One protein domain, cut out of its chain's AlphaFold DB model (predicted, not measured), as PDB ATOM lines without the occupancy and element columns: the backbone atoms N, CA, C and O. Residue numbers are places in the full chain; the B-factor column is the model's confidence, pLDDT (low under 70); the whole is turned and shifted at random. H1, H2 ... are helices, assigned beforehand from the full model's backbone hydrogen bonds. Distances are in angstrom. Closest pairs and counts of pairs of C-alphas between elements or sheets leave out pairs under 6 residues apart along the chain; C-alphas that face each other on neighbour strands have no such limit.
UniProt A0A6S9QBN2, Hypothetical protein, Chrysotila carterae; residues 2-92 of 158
ATOM      1  N   GLN A   2     183.328 180.046 226.801       70.56
ATOM      2  CA  GLN A   2     183.806 179.312 225.605       70.56
ATOM      3  C   GLN A   2     182.848 178.228 225.058       70.56
ATOM      4  O   GLN A   2     182.750 178.057 223.847       70.56
ATOM      5  N   LEU A   3     182.091 177.534 225.919       74.19
ATOM      6  CA  LEU A   3     181.083 176.546 225.492       74.19
ATOM      7  C   LEU A   3     179.977 177.168 224.624       74.19
ATOM      8  O   LEU A   3     179.602 176.594 223.604       74.19
ATOM      9  N   GLY A   4     179.496 178.358 224.999       77.00
ATOM     10  CA  GLY A   4     178.469 179.076 224.239       77.00
ATOM     11  C   GLY A   4     178.969 179.514 222.864       77.00
ATOM     12  O   GLY A   4     178.261 179.342 221.877       77.00
ATOM     13  N   ALA A   5     180.215 179.991 222.781       75.19
ATOM     14  CA  ALA A   5     180.840 180.364 221.513       75.19
ATOM     15  C   ALA A   5     180.984 179.159 220.568       75.19
ATOM     16  O   ALA A   5     180.601 179.239 219.404       75.19
ATOM     17  N   ASN A   6     181.450 178.015 221.080       73.00
ATOM     18  CA  ASN A   6     181.582 176.794 220.281       73.00
ATOM     19  C   ASN A   6     180.223 176.257 219.803       73.00
ATOM     20  O   ASN A   6     180.112 175.790 218.668       73.00
ATOM     21  N   LEU A   7     179.181 176.346 220.637       76.25
ATOM     22  CA  LEU A   7     177.826 175.949 220.255       76.25
ATOM     23  C   LEU A   7     177.246 176.881 219.184       76.25
ATOM     24  O   LEU A   7     176.675 176.402 218.205       76.25
ATOM     25  N   ALA A   8     177.418 178.195 219.337       77.12
ATOM     26  CA  ALA A   8     176.972 179.182 218.358       77.12
ATOM     27  C   ALA A   8     177.678 178.997 217.004       77.12
ATOM     28  O   ALA A   8     177.022 178.997 215.962       77.12
ATOM     29  N   GLU A   9     178.992 178.754 217.020       73.88
ATOM     30  CA  GLU A   9     179.782 178.456 215.822       73.88
ATOM     31  C   GLU A   9     179.276 177.177 215.134       73.88
ATOM     32  O   GLU A   9     179.035 177.166 213.925       73.88
ATOM     33  N   ALA A  10     179.029 176.112 215.905       72.56
ATOM     34  CA  ALA A  10     178.492 174.859 215.382       72.56
ATOM     35  C   ALA A  10     177.087 175.035 214.775       72.56
ATOM     36  O   ALA A  10     176.842 174.574 213.657       72.56
ATOM     37  N   CYS A  11     176.184 175.741 215.463       78.31
ATOM     38  CA  CYS A  11     174.846 176.058 214.957       78.31
ATOM     39  C   CYS A  11     174.907 176.858 213.653       78.31
ATOM     40  O   CYS A  11     174.233 176.497 212.689       78.31
ATOM     41  N   ARG A  12     175.751 177.897 213.587       79.44
ATOM     42  CA  ARG A  12     175.944 178.716 212.381       79.44
ATOM     43  C   ARG A  12     176.342 177.852 211.188       79.44
ATOM     44  O   ARG A  12     175.766 177.990 210.109       79.44
ATOM     45  N   VAL A  13     177.292 176.935 211.379       73.69
ATOM     46  CA  VAL A  13     177.783 176.044 210.318       73.69
ATOM     47  C   VAL A  13     176.705 175.054 209.870       73.69
ATOM     48  O   VAL A  13     176.505 174.883 208.668       73.69
ATOM     49  N   VAL A  14     175.978 174.430 210.801       77.12
ATOM     50  CA  VAL A  14     174.913 173.466 210.470       77.12
ATOM     51  C   VAL A  14     173.751 174.147 209.748       77.12
ATOM     52  O   VAL A  14     173.291 173.636 208.728       77.12
ATOM     53  N   LEU A  15     173.303 175.313 210.223       75.31
ATOM     54  CA  LEU A  15     172.244 176.086 209.571       75.31
ATOM     55  C   LEU A  15     172.668 176.535 208.169       75.31
ATOM     56  O   LEU A  15     171.901 176.370 207.225       75.31
ATOM     57  N   SER A  16     173.911 176.997 208.003       73.19
ATOM     58  CA  SER A  16     174.454 177.376 206.690       73.19
ATOM     59  C   SER A  16     174.499 176.189 205.722       73.19
ATOM     60  O   SER A  16     174.117 176.323 204.562       73.19
ATOM     61  N   GLN A  17     174.907 175.004 206.196       71.00
ATOM     62  CA  GLN A  17     174.899 173.773 205.395       71.00
ATOM     63  C   GLN A  17     173.484 173.346 204.999       71.00
ATOM     64  O   GLN A  17     173.261 172.958 203.850       71.00
ATOM     65  N   ARG A  18     172.530 173.400 205.938       72.94
ATOM     66  CA  ARG A  18     171.120 173.073 205.682       72.94
ATOM     67  C   ARG A  18     170.518 174.027 204.656       72.94
ATOM     68  O   ARG A  18     169.874 173.560 203.724       72.94
ATOM     69  N   LEU A  19     170.787 175.322 204.791       69.62
ATOM     70  CA  LEU A  19     170.262 176.353 203.905       69.62
ATOM     71  C   LEU A  19     170.846 176.231 202.486       69.62
ATOM     72  O   LEU A  19     170.087 176.245 201.522       69.62
ATOM     73  N   LEU A  20     172.152 175.966 202.340       67.00
ATOM     74  CA  LEU A  20     172.752 175.691 201.023       67.00
ATOM     75  C   LEU A  20     172.250 174.384 200.389       67.00
ATOM     76  O   LEU A  20     172.045 174.331 199.179       67.00
ATOM     77  N   SER A  21     172.070 173.325 201.185       65.12
ATOM     78  CA  SER A  21     171.693 172.002 200.660       65.12
ATOM     79  C   SER A  21     170.212 171.891 200.296       65.12
ATOM     80  O   SER A  21     169.862 171.060 199.468       65.12
ATOM     81  N   GLN A  22     169.334 172.672 200.936       62.53
ATOM     82  CA  GLN A  22     167.882 172.615 200.713       62.53
ATOM     83  C   GLN A  22     167.380 173.688 199.743       62.53
ATOM     84  O   GLN A  22     166.453 173.415 198.991       62.53
ATOM     85  N   LEU A  23     167.977 174.885 199.742       60.75
ATOM     86  CA  LEU A  23     167.454 176.023 198.978       60.75
ATOM     87  C   LEU A  23     168.187 176.282 197.649       60.75
ATOM     88  O   LEU A  23     167.776 177.172 196.917       60.75
ATOM     89  N   GLN A  24     169.273 175.551 197.345       62.75
ATOM     90  CA  GLN A  24     170.151 175.755 196.170       62.75
ATOM     91  C   GLN A  24     170.546 177.224 195.905       62.75
ATOM     92  O   GLN A  24     170.920 177.586 194.789       62.75
ATOM     93  N   LEU A  25     170.499 178.075 196.934       62.66
ATOM     94  CA  LEU A  25     170.748 179.498 196.773       62.66
ATOM     95  C   LEU A  25     172.199 179.750 196.333       62.66
ATOM     96  O   LEU A  25     173.138 179.136 196.867       62.66
ATOM     97  N   PRO A  26     172.422 180.672 195.382       70.06
ATOM     98  CA  PRO A  26     173.759 181.114 195.041       70.06
ATOM     99  C   PRO A  26     174.425 181.789 196.249       70.06
ATOM    100  O   PRO A  26     173.794 182.428 197.088       70.06
ATOM    101  N   LEU A  27     175.750 181.640 196.333       67.00
ATOM    102  CA  LEU A  27     176.565 182.045 197.487       67.00
ATOM    103  C   LEU A  27     176.387 183.528 197.859       67.00
ATOM    104  O   LEU A  27     176.399 183.886 199.034       67.00
ATOM    105  N   VAL A  28     176.225 184.375 196.842       72.44
ATOM    106  CA  VAL A  28     176.096 185.831 196.979       72.44
ATOM    107  C   VAL A  28     174.778 186.211 197.652       72.44
ATOM    108  O   VAL A  28     174.754 187.106 198.488       72.44
ATOM    109  N   GLU A  29     173.702 185.487 197.359       76.75
ATOM    110  CA  GLU A  29     172.368 185.747 197.909       76.75
ATOM    111  C   GLU A  29     172.290 185.337 199.386       76.75
ATOM    112  O   GLU A  29     171.770 186.070 200.224       76.75
ATOM    113  N   MET A  30     172.960 184.236 199.746       73.56
ATOM    114  CA  MET A  30     173.187 183.858 201.145       73.56
ATOM    115  C   MET A  30     173.947 184.936 201.926       73.56
ATOM    116  O   MET A  30     173.550 185.300 203.033       73.56
ATOM    117  N   GLN A  31     175.030 185.466 201.353       76.81
ATOM    118  CA  GLN A  31     175.807 186.527 201.992       76.81
ATOM    119  C   GLN A  31     174.979 187.813 202.135       76.81
ATOM    120  O   GLN A  31     175.058 188.464 203.174       76.81
ATOM    121  N   TYR A  32     174.156 188.147 201.137       80.88
ATOM    122  CA  TYR A  32     173.295 189.330 201.156       80.88
ATOM    123  C   TYR A  32     172.262 189.297 202.291       80.88
ATOM    124  O   TYR A  32     172.024 190.318 202.926       80.88
ATOM    125  N   HIS A  33     171.697 188.129 202.608       80.25
ATOM    126  CA  HIS A  33     170.735 187.998 203.707       80.25
ATOM    127  C   HIS A  33     171.387 187.900 205.091       80.25
ATOM    128  O   HIS A  33     170.830 188.386 206.077       80.25
ATOM    129  N   VAL A  34     172.567 187.285 205.189       79.56
ATOM    130  CA  VAL A  34     173.236 187.037 206.477       79.56
ATOM    131  C   VAL A  34     174.037 188.256 206.952       79.56
ATOM    132  O   VAL A  34     174.023 188.568 208.143       79.56
ATOM    133  N   ALA A  35     174.700 188.976 206.042       81.75
ATOM    134  CA  ALA A  35     175.521 190.143 206.367       81.75
ATOM    135  C   ALA A  35     174.784 191.272 207.126       81.75
ATOM    136  O   ALA A  35     175.341 191.751 208.117       81.75
ATOM    137  N   PRO A  36     173.558 191.705 206.758       83.62
ATOM    138  CA  PRO A  36     172.873 192.777 207.482       83.62
ATOM    139  C   PRO A  36     172.510 192.369 208.913       83.62
ATOM    140  O   PRO A  36     172.611 193.184 209.827       83.62
ATOM    141  N   TRP A  37     172.162 191.097 209.139       83.69
ATOM    142  CA  TRP A  37     171.884 190.592 210.484       83.69
ATOM    143  C   TRP A  37     173.147 190.542 211.354       83.69
ATOM    144  O   TRP A  37     173.105 190.879 212.535       83.69
ATOM    145  N   GLN A  38     174.288 190.173 210.764       82.69
ATOM    146  CA  GLN A  38     175.586 190.205 211.444       82.69
ATOM    147  C   GLN A  38     176.025 191.634 211.787       82.69
ATOM    148  O   GLN A  38     176.534 191.876 212.879       82.69
ATOM    149  N   ALA A  39     175.808 192.592 210.883       84.19
ATOM    150  CA  ALA A  39     176.100 193.997 211.145       84.19
ATOM    151  C   ALA A  39     175.219 194.547 212.277       84.19
ATOM    152  O   ALA A  39     175.722 195.215 213.181       84.19
ATOM    153  N   LEU A  40     173.924 194.209 212.271       88.19
ATOM    154  CA  LEU A  40     172.994 194.594 213.330       88.19
ATOM    155  C   LEU A  40     173.427 194.027 214.687       88.19
ATOM    156  O   LEU A  40     173.481 194.764 215.668       88.19
ATOM    157  N   SER A  41     173.774 192.739 214.756       84.75
ATOM    158  CA  SER A  41     174.166 192.107 216.018       84.75
ATOM    159  C   SER A  41     175.473 192.670 216.577       84.75
ATOM    160  O   SER A  41     175.564 192.896 217.783       84.75
ATOM    161  N   LEU A  42     176.455 192.962 215.718       82.69
ATOM    162  CA  LEU A  42     177.703 193.618 216.118       82.69
ATOM    163  C   LEU A  42     177.465 195.054 216.591       82.69
ATOM    164  O   LEU A  42     178.050 195.467 217.588       82.69
ATOM    165  N   CYS A  43     176.577 195.793 215.925       83.75
ATOM    166  CA  CYS A  43     176.219 197.149 216.326       83.75
ATOM    167  C   CYS A  43     175.529 197.156 217.697       83.75
ATOM    168  O   CYS A  43     175.940 197.889 218.592       83.75
ATOM    169  N   VAL A  44     174.549 196.271 217.911       87.06
ATOM    170  CA  VAL A  44     173.876 196.114 219.211       87.06
ATOM    171  C   VAL A  44     174.865 195.696 220.302       87.06
ATOM    172  O   VAL A  44     174.835 196.252 221.397       87.06
ATOM    173  N   ALA A  45     175.772 194.758 220.016       83.88
ATOM    174  CA  ALA A  45     176.784 194.328 220.977       83.88
ATOM    175  C   ALA A  45     177.756 195.462 221.349       83.88
ATOM    176  O   ALA A  45     178.027 195.654 222.533       83.88
ATOM    177  N   SER A  46     178.229 196.243 220.370       80.25
ATOM    178  CA  SER A  46     179.076 197.423 220.617       80.25
ATOM    179  C   SER A  46     178.336 198.465 221.462       80.25
ATOM    180  O   SER A  46     178.884 198.948 222.451       80.25
ATOM    181  N   LEU A  47     177.053 198.726 221.183       79.50
ATOM    182  CA  LEU A  47     176.233 199.624 222.001       79.50
ATOM    183  C   LEU A  47     176.105 199.132 223.454       79.50
ATOM    184  O   LEU A  47     176.196 199.923 224.383       79.50
ATOM    185  N   VAL A  48     175.923 197.838 223.705       82.50
ATOM    186  CA  VAL A  48     175.772 197.342 225.087       82.50
ATOM    187  C   VAL A  48     177.103 197.324 225.851       82.50
ATOM    188  O   VAL A  48     177.119 197.595 227.051       82.50
ATOM    189  N   VAL A  49     178.215 197.010 225.179       79.38
ATOM    190  CA  VAL A  49     179.518 196.773 225.828       79.38
ATOM    191  C   VAL A  49     180.381 198.035 225.914       79.38
ATOM    192  O   VAL A  49     180.998 198.272 226.949       79.38
ATOM    193  N   GLU A  50     180.432 198.851 224.860       69.94
ATOM    194  CA  GLU A  50     181.365 199.987 224.747       69.94
ATOM    195  C   GLU A  50     180.724 201.337 225.108       69.94
ATOM    196  O   GLU A  50     181.414 202.296 225.454       69.94
ATOM    197  N   MET A  51     179.392 201.425 225.076       64.19
ATOM    198  CA  MET A  51     178.660 202.664 225.345       64.19
ATOM    199  C   MET A  51     178.487 203.078 226.828       64.19
ATOM    200  O   MET A  51     178.201 204.260 227.040       64.19
ATOM    201  N   PRO A  52     178.656 202.230 227.871       67.12
ATOM    202  CA  PRO A  52     178.438 202.677 229.250       67.12
ATOM    203  C   PRO A  52     179.562 203.576 229.800       67.12
ATOM    204  O   PRO A  52     179.369 204.216 230.833       67.12
ATOM    205  N   VAL A  53     180.718 203.678 229.129       72.19
ATOM    206  CA  VAL A  53     181.874 204.459 229.606       72.19
ATOM    207  C   VAL A  53     182.178 205.624 228.657       72.19
ATOM    208  O   VAL A  53     182.834 205.479 227.625       72.19
ATOM    209  N   ALA A  54     181.731 206.829 229.026       66.94
ATOM    210  CA  ALA A  54     181.848 208.031 228.191       66.94
ATOM    211  C   ALA A  54     183.299 208.406 227.811       66.94
ATOM    212  O   ALA A  54     183.520 208.957 226.730       66.94
ATOM    213  N   SER A  55     184.286 208.083 228.657       67.38
ATOM    214  CA  SER A  55     185.711 208.336 228.392       67.38
ATOM    215  C   SER A  55     186.291 207.421 227.306       67.38
ATOM    216  O   SER A  55     187.110 207.865 226.503       67.38
ATOM    217  N   GLN A  56     185.824 206.173 227.217       68.44
ATOM    218  CA  GLN A  56     186.252 205.217 226.191       68.44
ATOM    219  C   GLN A  56     185.650 205.551 224.824       68.44
ATOM    220  O   GLN A  56     186.327 205.417 223.809       68.44
ATOM    221  N   ARG A  57     184.426 206.094 224.794       68.88
ATOM    222  CA  ARG A  57     183.784 206.566 223.558       68.88
ATOM    223  C   ARG A  57     184.590 207.671 222.873       68.88
ATOM    224  O   ARG A  57     184.827 207.602 221.672       68.88
ATOM    225  N   ALA A  58     185.023 208.680 223.630       68.75
ATOM    226  CA  ALA A  58     185.816 209.781 223.085       68.75
ATOM    227  C   ALA A  58     187.175 209.294 222.553       68.75
ATOM    228  O   ALA A  58     187.590 209.703 221.470       68.75
ATOM    229  N   ALA A  59     187.821 208.367 223.267       70.44
ATOM    230  CA  ALA A  59     189.068 207.749 222.827       70.44
ATOM    231  C   ALA A  59     188.884 206.900 221.555       70.44
ATOM    232  O   ALA A  59     189.669 207.030 220.620       70.44
ATOM    233  N   ALA A  60     187.824 206.089 221.473       70.44
ATOM    234  CA  ALA A  60     187.528 205.272 220.296       70.44
ATOM    235  C   ALA A  60     187.252 206.133 219.053       70.44
ATOM    236  O   ALA A  60     187.794 205.867 217.981       70.44
ATOM    237  N   MET A  61     186.474 207.212 219.203       72.25
ATOM    238  CA  MET A  61     186.222 208.156 218.108       72.25
ATOM    239  C   MET A  61     187.491 208.904 217.685       72.25
ATOM    240  O   MET A  61     187.697 209.118 216.493       72.25
ATOM    241  N   ALA A  62     188.366 209.255 218.632       73.12
ATOM    242  CA  ALA A  62     189.648 209.885 218.333       73.12
ATOM    243  C   ALA A  62     190.595 208.946 217.566       73.12
ATOM    244  O   ALA A  62     191.238 209.376 216.612       73.12
ATOM    245  N   VAL A  63     190.641 207.658 217.920       76.25
ATOM    246  CA  VAL A  63     191.440 206.645 217.205       76.25
ATOM    247  C   VAL A  63     190.896 206.403 215.796       76.25
ATOM    248  O   VAL A  63     191.673 206.307 214.846       76.25
ATOM    249  N   LEU A  64     189.569 206.367 215.639       75.88
ATOM    250  CA  LEU A  64     188.927 206.209 214.333       75.88
ATOM    251  C   LEU A  64     189.188 207.415 213.417       75.88
ATOM    252  O   LEU A  64     189.426 207.240 212.223       75.88
ATOM    253  N   ALA A  65     189.189 208.626 213.984       77.00
ATOM    254  CA  ALA A  65     189.504 209.857 213.264       77.00
ATOM    255  C   ALA A  65     190.998 209.972 212.913       77.00
ATOM    256  O   ALA A  65     191.335 210.466 211.840       77.00
ATOM    257  N   ALA A  66     191.889 209.505 213.793       80.06
ATOM    258  CA  ALA A  66     193.332 209.547 213.570       80.06
ATOM    259  C   ALA A  66     193.795 208.533 212.511       80.06
ATOM    260  O   ALA A  66     194.685 208.836 211.718       80.06
ATOM    261  N   SER A  67     193.186 207.343 212.484       77.19
ATOM    262  CA  SER A  67     193.652 206.220 211.665       77.19
ATOM    263  C   SER A  67     192.484 205.353 211.169       77.19
ATOM    264  O   SER A  67     192.283 204.251 211.680       77.19
ATOM    265  N   PRO A  68     191.722 205.773 210.141       82.06
ATOM    266  CA  PRO A  68     190.610 204.974 209.613       82.06
ATOM    267  C   PRO A  68     191.076 203.771 208.776       82.06
ATOM    268  O   PRO A  68     190.393 202.751 208.704       82.06
ATOM    269  N   ALA A  69     192.257 203.865 208.157       82.31
ATOM    270  CA  ALA A  69     192.817 202.829 207.288       82.31
ATOM    271  C   ALA A  69     192.857 201.415 207.915       82.31
ATOM    272  O   ALA A  69     192.357 200.493 207.269       82.31
ATOM    273  N   PRO A  70     193.368 201.199 209.146       82.31
ATOM    274  CA  PRO A  70     193.370 199.873 209.774       82.31
ATOM    275  C   PRO A  70     191.966 199.294 210.011       82.31
ATOM    276  O   PRO A  70     191.786 198.083 209.916       82.31
ATOM    277  N   PHE A  71     190.953 200.127 210.270       83.38
ATOM    278  CA  PHE A  71     189.573 199.657 210.443       83.38
ATOM    279  C   PHE A  71     188.971 199.181 209.125       83.38
ATOM    280  O   PHE A  71     188.293 198.151 209.080       83.38
ATOM    281  N   VAL A  72     189.246 199.904 208.039       85.19
ATOM    282  CA  VAL A  72     188.796 199.533 206.696       85.19
ATOM    283  C   VAL A  72     189.476 198.242 206.243       85.19
ATOM    284  O   VAL A  72     188.792 197.322 205.796       85.19
ATOM    285  N   THR A  73     190.795 198.121 206.411       84.50
ATOM    286  CA  THR A  73     191.526 196.906 206.017       84.50
ATOM    287  C   THR A  73     191.131 195.699 206.865       84.50
ATOM    288  O   THR A  73     190.912 194.624 206.306       84.50
ATOM    289  N   ALA A  74     190.947 195.862 208.179       83.69
ATOM    290  CA  ALA A  74     190.460 194.797 209.053       83.69
ATOM    291  C   ALA A  74     189.042 194.342 208.667       83.69
ATOM    292  O   ALA A  74     188.769 193.142 208.609       83.69
ATOM    293  N   SER A  75     188.155 195.286 208.334       83.19
ATOM    294  CA  SER A  75     186.785 194.993 207.893       83.19
ATOM    295  C   SER A  75     186.758 194.259 206.548       83.19
ATOM    296  O   SER A  75     186.031 193.278 206.396       83.19
ATOM    297  N   LEU A  76     187.592 194.677 205.587       85.81
ATOM    298  CA  LEU A  76     187.766 194.003 204.293       85.81
ATOM    299  C   LEU A  76     188.315 192.582 204.450       85.81
ATOM    300  O   LEU A  76     187.785 191.658 203.832       85.81
ATOM    301  N   LEU A  77     189.330 192.382 205.298       84.88
ATOM    302  CA  LEU A  77     189.841 191.044 205.605       84.88
ATOM    303  C   LEU A  77     188.764 190.171 206.250       84.88
ATOM    304  O   LEU A  77     188.604 189.017 205.855       84.88
ATOM    305  N   GLY A  78     188.013 190.714 207.212       81.88
ATOM    306  CA  GLY A  78     186.916 190.010 207.873       81.88
ATOM    307  C   GLY A  78     185.833 189.568 206.887       81.88
ATOM    308  O   GLY A  78     185.414 188.408 206.904       81.88
ATOM    309  N   LEU A  79     185.442 190.456 205.969       81.75
ATOM    310  CA  LEU A  79     184.471 190.161 204.915       81.75
ATOM    311  C   LEU A  79     185.009 189.102 203.941       81.75
ATOM    312  O   LEU A  79     184.308 188.137 203.634       81.75
ATOM    313  N   GLY A  80     186.273 189.217 203.524       81.88
ATOM    314  CA  GLY A  80     186.941 188.220 202.685       81.88
ATOM    315  C   GLY A  80     186.982 186.833 203.334       81.88
ATOM    316  O   GLY A  80     186.624 185.838 202.704       81.88
ATOM    317  N   LEU A  81     187.323 186.761 204.623       79.88
ATOM    318  CA  LEU A  81     187.286 185.528 205.417       79.88
ATOM    319  C   LEU A  81     185.873 184.947 205.512       79.88
ATOM    320  O   LEU A  81     185.698 183.724 205.451       79.88
ATOM    321  N   GLN A  82     184.860 185.806 205.655       81.00
ATOM    322  CA  GLN A  82     183.470 185.373 205.736       81.00
ATOM    323  C   GLN A  82     183.014 184.727 204.423       81.00
ATOM    324  O   GLN A  82     182.446 183.631 204.460       81.00
ATOM    325  N   VAL A  83     183.334 185.350 203.284       77.88
ATOM    326  CA  VAL A  83     183.045 184.822 201.941       77.88
ATOM    327  C   VAL A  83     183.816 183.529 201.683       77.88
ATOM    328  O   VAL A  83     183.218 182.546 201.249       77.88
ATOM    329  N   ALA A  84     185.110 183.480 202.013       77.50
ATOM    330  CA  ALA A  84     185.922 182.273 201.875       77.50
ATOM    331  C   ALA A  84     185.346 181.103 202.690       77.50
ATOM    332  O   ALA A  84     185.255 179.984 202.194       77.50
ATOM    333  N   THR A  85     184.876 181.369 203.913       74.94
ATOM    334  CA  THR A  85     184.235 180.354 204.761       74.94
ATOM    335  C   THR A  85     182.965 179.807 204.111       74.94
ATOM    336  O   THR A  85     182.782 178.594 204.073       74.94
ATOM    337  N   LEU A  86     182.099 180.668 203.570       74.12
ATOM    338  CA  LEU A  86     180.891 180.214 202.875       74.12
ATOM    339  C   LEU A  86     181.214 179.463 201.579       74.12
ATOM    340  O   LEU A  86     180.535 178.492 201.248       74.12
ATOM    341  N   LEU A  87     182.249 179.887 200.851       74.12
ATOM    342  CA  LEU A  87     182.702 179.226 199.630       74.12
ATOM    343  C   LEU A  87     183.165 177.806 199.950       74.12
ATOM    344  O   LEU A  87     182.704 176.856 199.322       74.12
ATOM    345  N   VAL A  88     183.981 177.635 200.994       69.75
ATOM    346  CA  VAL A  88     184.321 176.293 201.471       69.75
ATOM    347  C   VAL A  88     183.059 175.557 201.914       69.75
ATOM    348  O   VAL A  88     182.907 174.401 201.532       69.75
ATOM    349  N   ILE A  89     182.108 176.220 202.594       70.44
ATOM    350  CA  ILE A  89     180.815 175.618 202.963       70.44
ATOM    351  C   ILE A  89     180.063 175.025 201.771       70.44
ATOM    352  O   ILE A  89     179.509 173.931 201.870       70.44
ATOM    353  N   LYS A  90     180.093 175.712 200.633       67.12
ATOM    354  CA  LYS A  90     179.448 175.268 199.399       67.12
ATOM    355  C   LYS A  90     180.137 174.065 198.758       67.12
ATOM    356  O   LYS A  90     179.459 173.185 198.238       67.12
ATOM    357  N   PHE A  91     181.467 174.036 198.766       64.75
ATOM    358  CA  PHE A  91     182.239 173.000 198.073       64.75
ATOM    359  C   PHE A  91     182.505 171.750 198.918       64.75
ATOM    360  O   PHE A  91     182.821 170.697 198.365       64.75
ATOM    361  N   ALA A  92     182.385 171.833 200.243       64.69
ATOM    362  CA  ALA A  92     182.781 170.753 201.136       64.69
ATOM    363  C   ALA A  92     181.584 170.032 201.793       64.69
ATOM    364  O   ALA A  92     180.526 170.599 202.049       64.69
TER     365      ALA A  92
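What this domain is: This is residues 2 to 92 of the 158 residues of the protein "Hypothetical protein" of Chrysotila carterae (UniProt A0A6S9QBN2). Long helices H2 and H4 make a V, meeting where H2 begins and H4 ends; shorter H3 closes its wide end, giving an open triangle with an empty middle. H1 touches H4 near the V's point, and its residues 2 to 12 stick out. The 91 printed residues, with four named helices in the order H1, H2, H3, H4 and no named strand, are all helix in class. The whole is loose, with a radius of gyration of the C-alphas of 16.5 A, and elongated, spanning 48 by 29 by 20 A.

How they stand to each other: H2, residues 27 to 50, has a kink of 30 degrees near residue 34. Its residues 27 to 31 alone touch H4, residues 68 to 91, at a steep tilt of 45 degrees, opposite ways; the closest C-alphas, of Leu 27 and Leu 87, are 7.1 A apart. H3, residues 54 to 66, is close but not clearly touching H2 (Glu 50 to Arg 57, closest C-alphas, 7.1 A) and H4 (Leu 64 to Phe 71, closest C-alphas, 7.6 A), about perpendicular to H4 at 88 degrees. H1, residues 2 to 23, touches H4 with residues 13 to 20 alone; the C-alphas of Gln 17 and Ile 89, the closest, are 6.7 A apart. H1 and H2 are near each other, with 6 pairs of C-alphas within 10 A. H1 and H3 are apart. Every O i to N i+4 pair is within hydrogen-bond range in H1, H3 and H4, and 18 of 20 in H2.

Where its parts are: H2 is 33.0 A long, H4 35.0 A, H1 31.4 A and H3 18.7 A. H1 begins at C-alpha 2 (183.806, 179.312, 225.605), and H4 ends at C-alpha 91 (182.239, 173.000, 198.073).

The domain as a whole: The C-alphas of Gln 22 and Ser 55, the two farthest apart, are 48.6 A apart. The printed part has no cut, and its three links are tight. Mean pLDDT of the printed part is 75.7; 20 residues are under 70, among them 19 to 25 and 54 to 58.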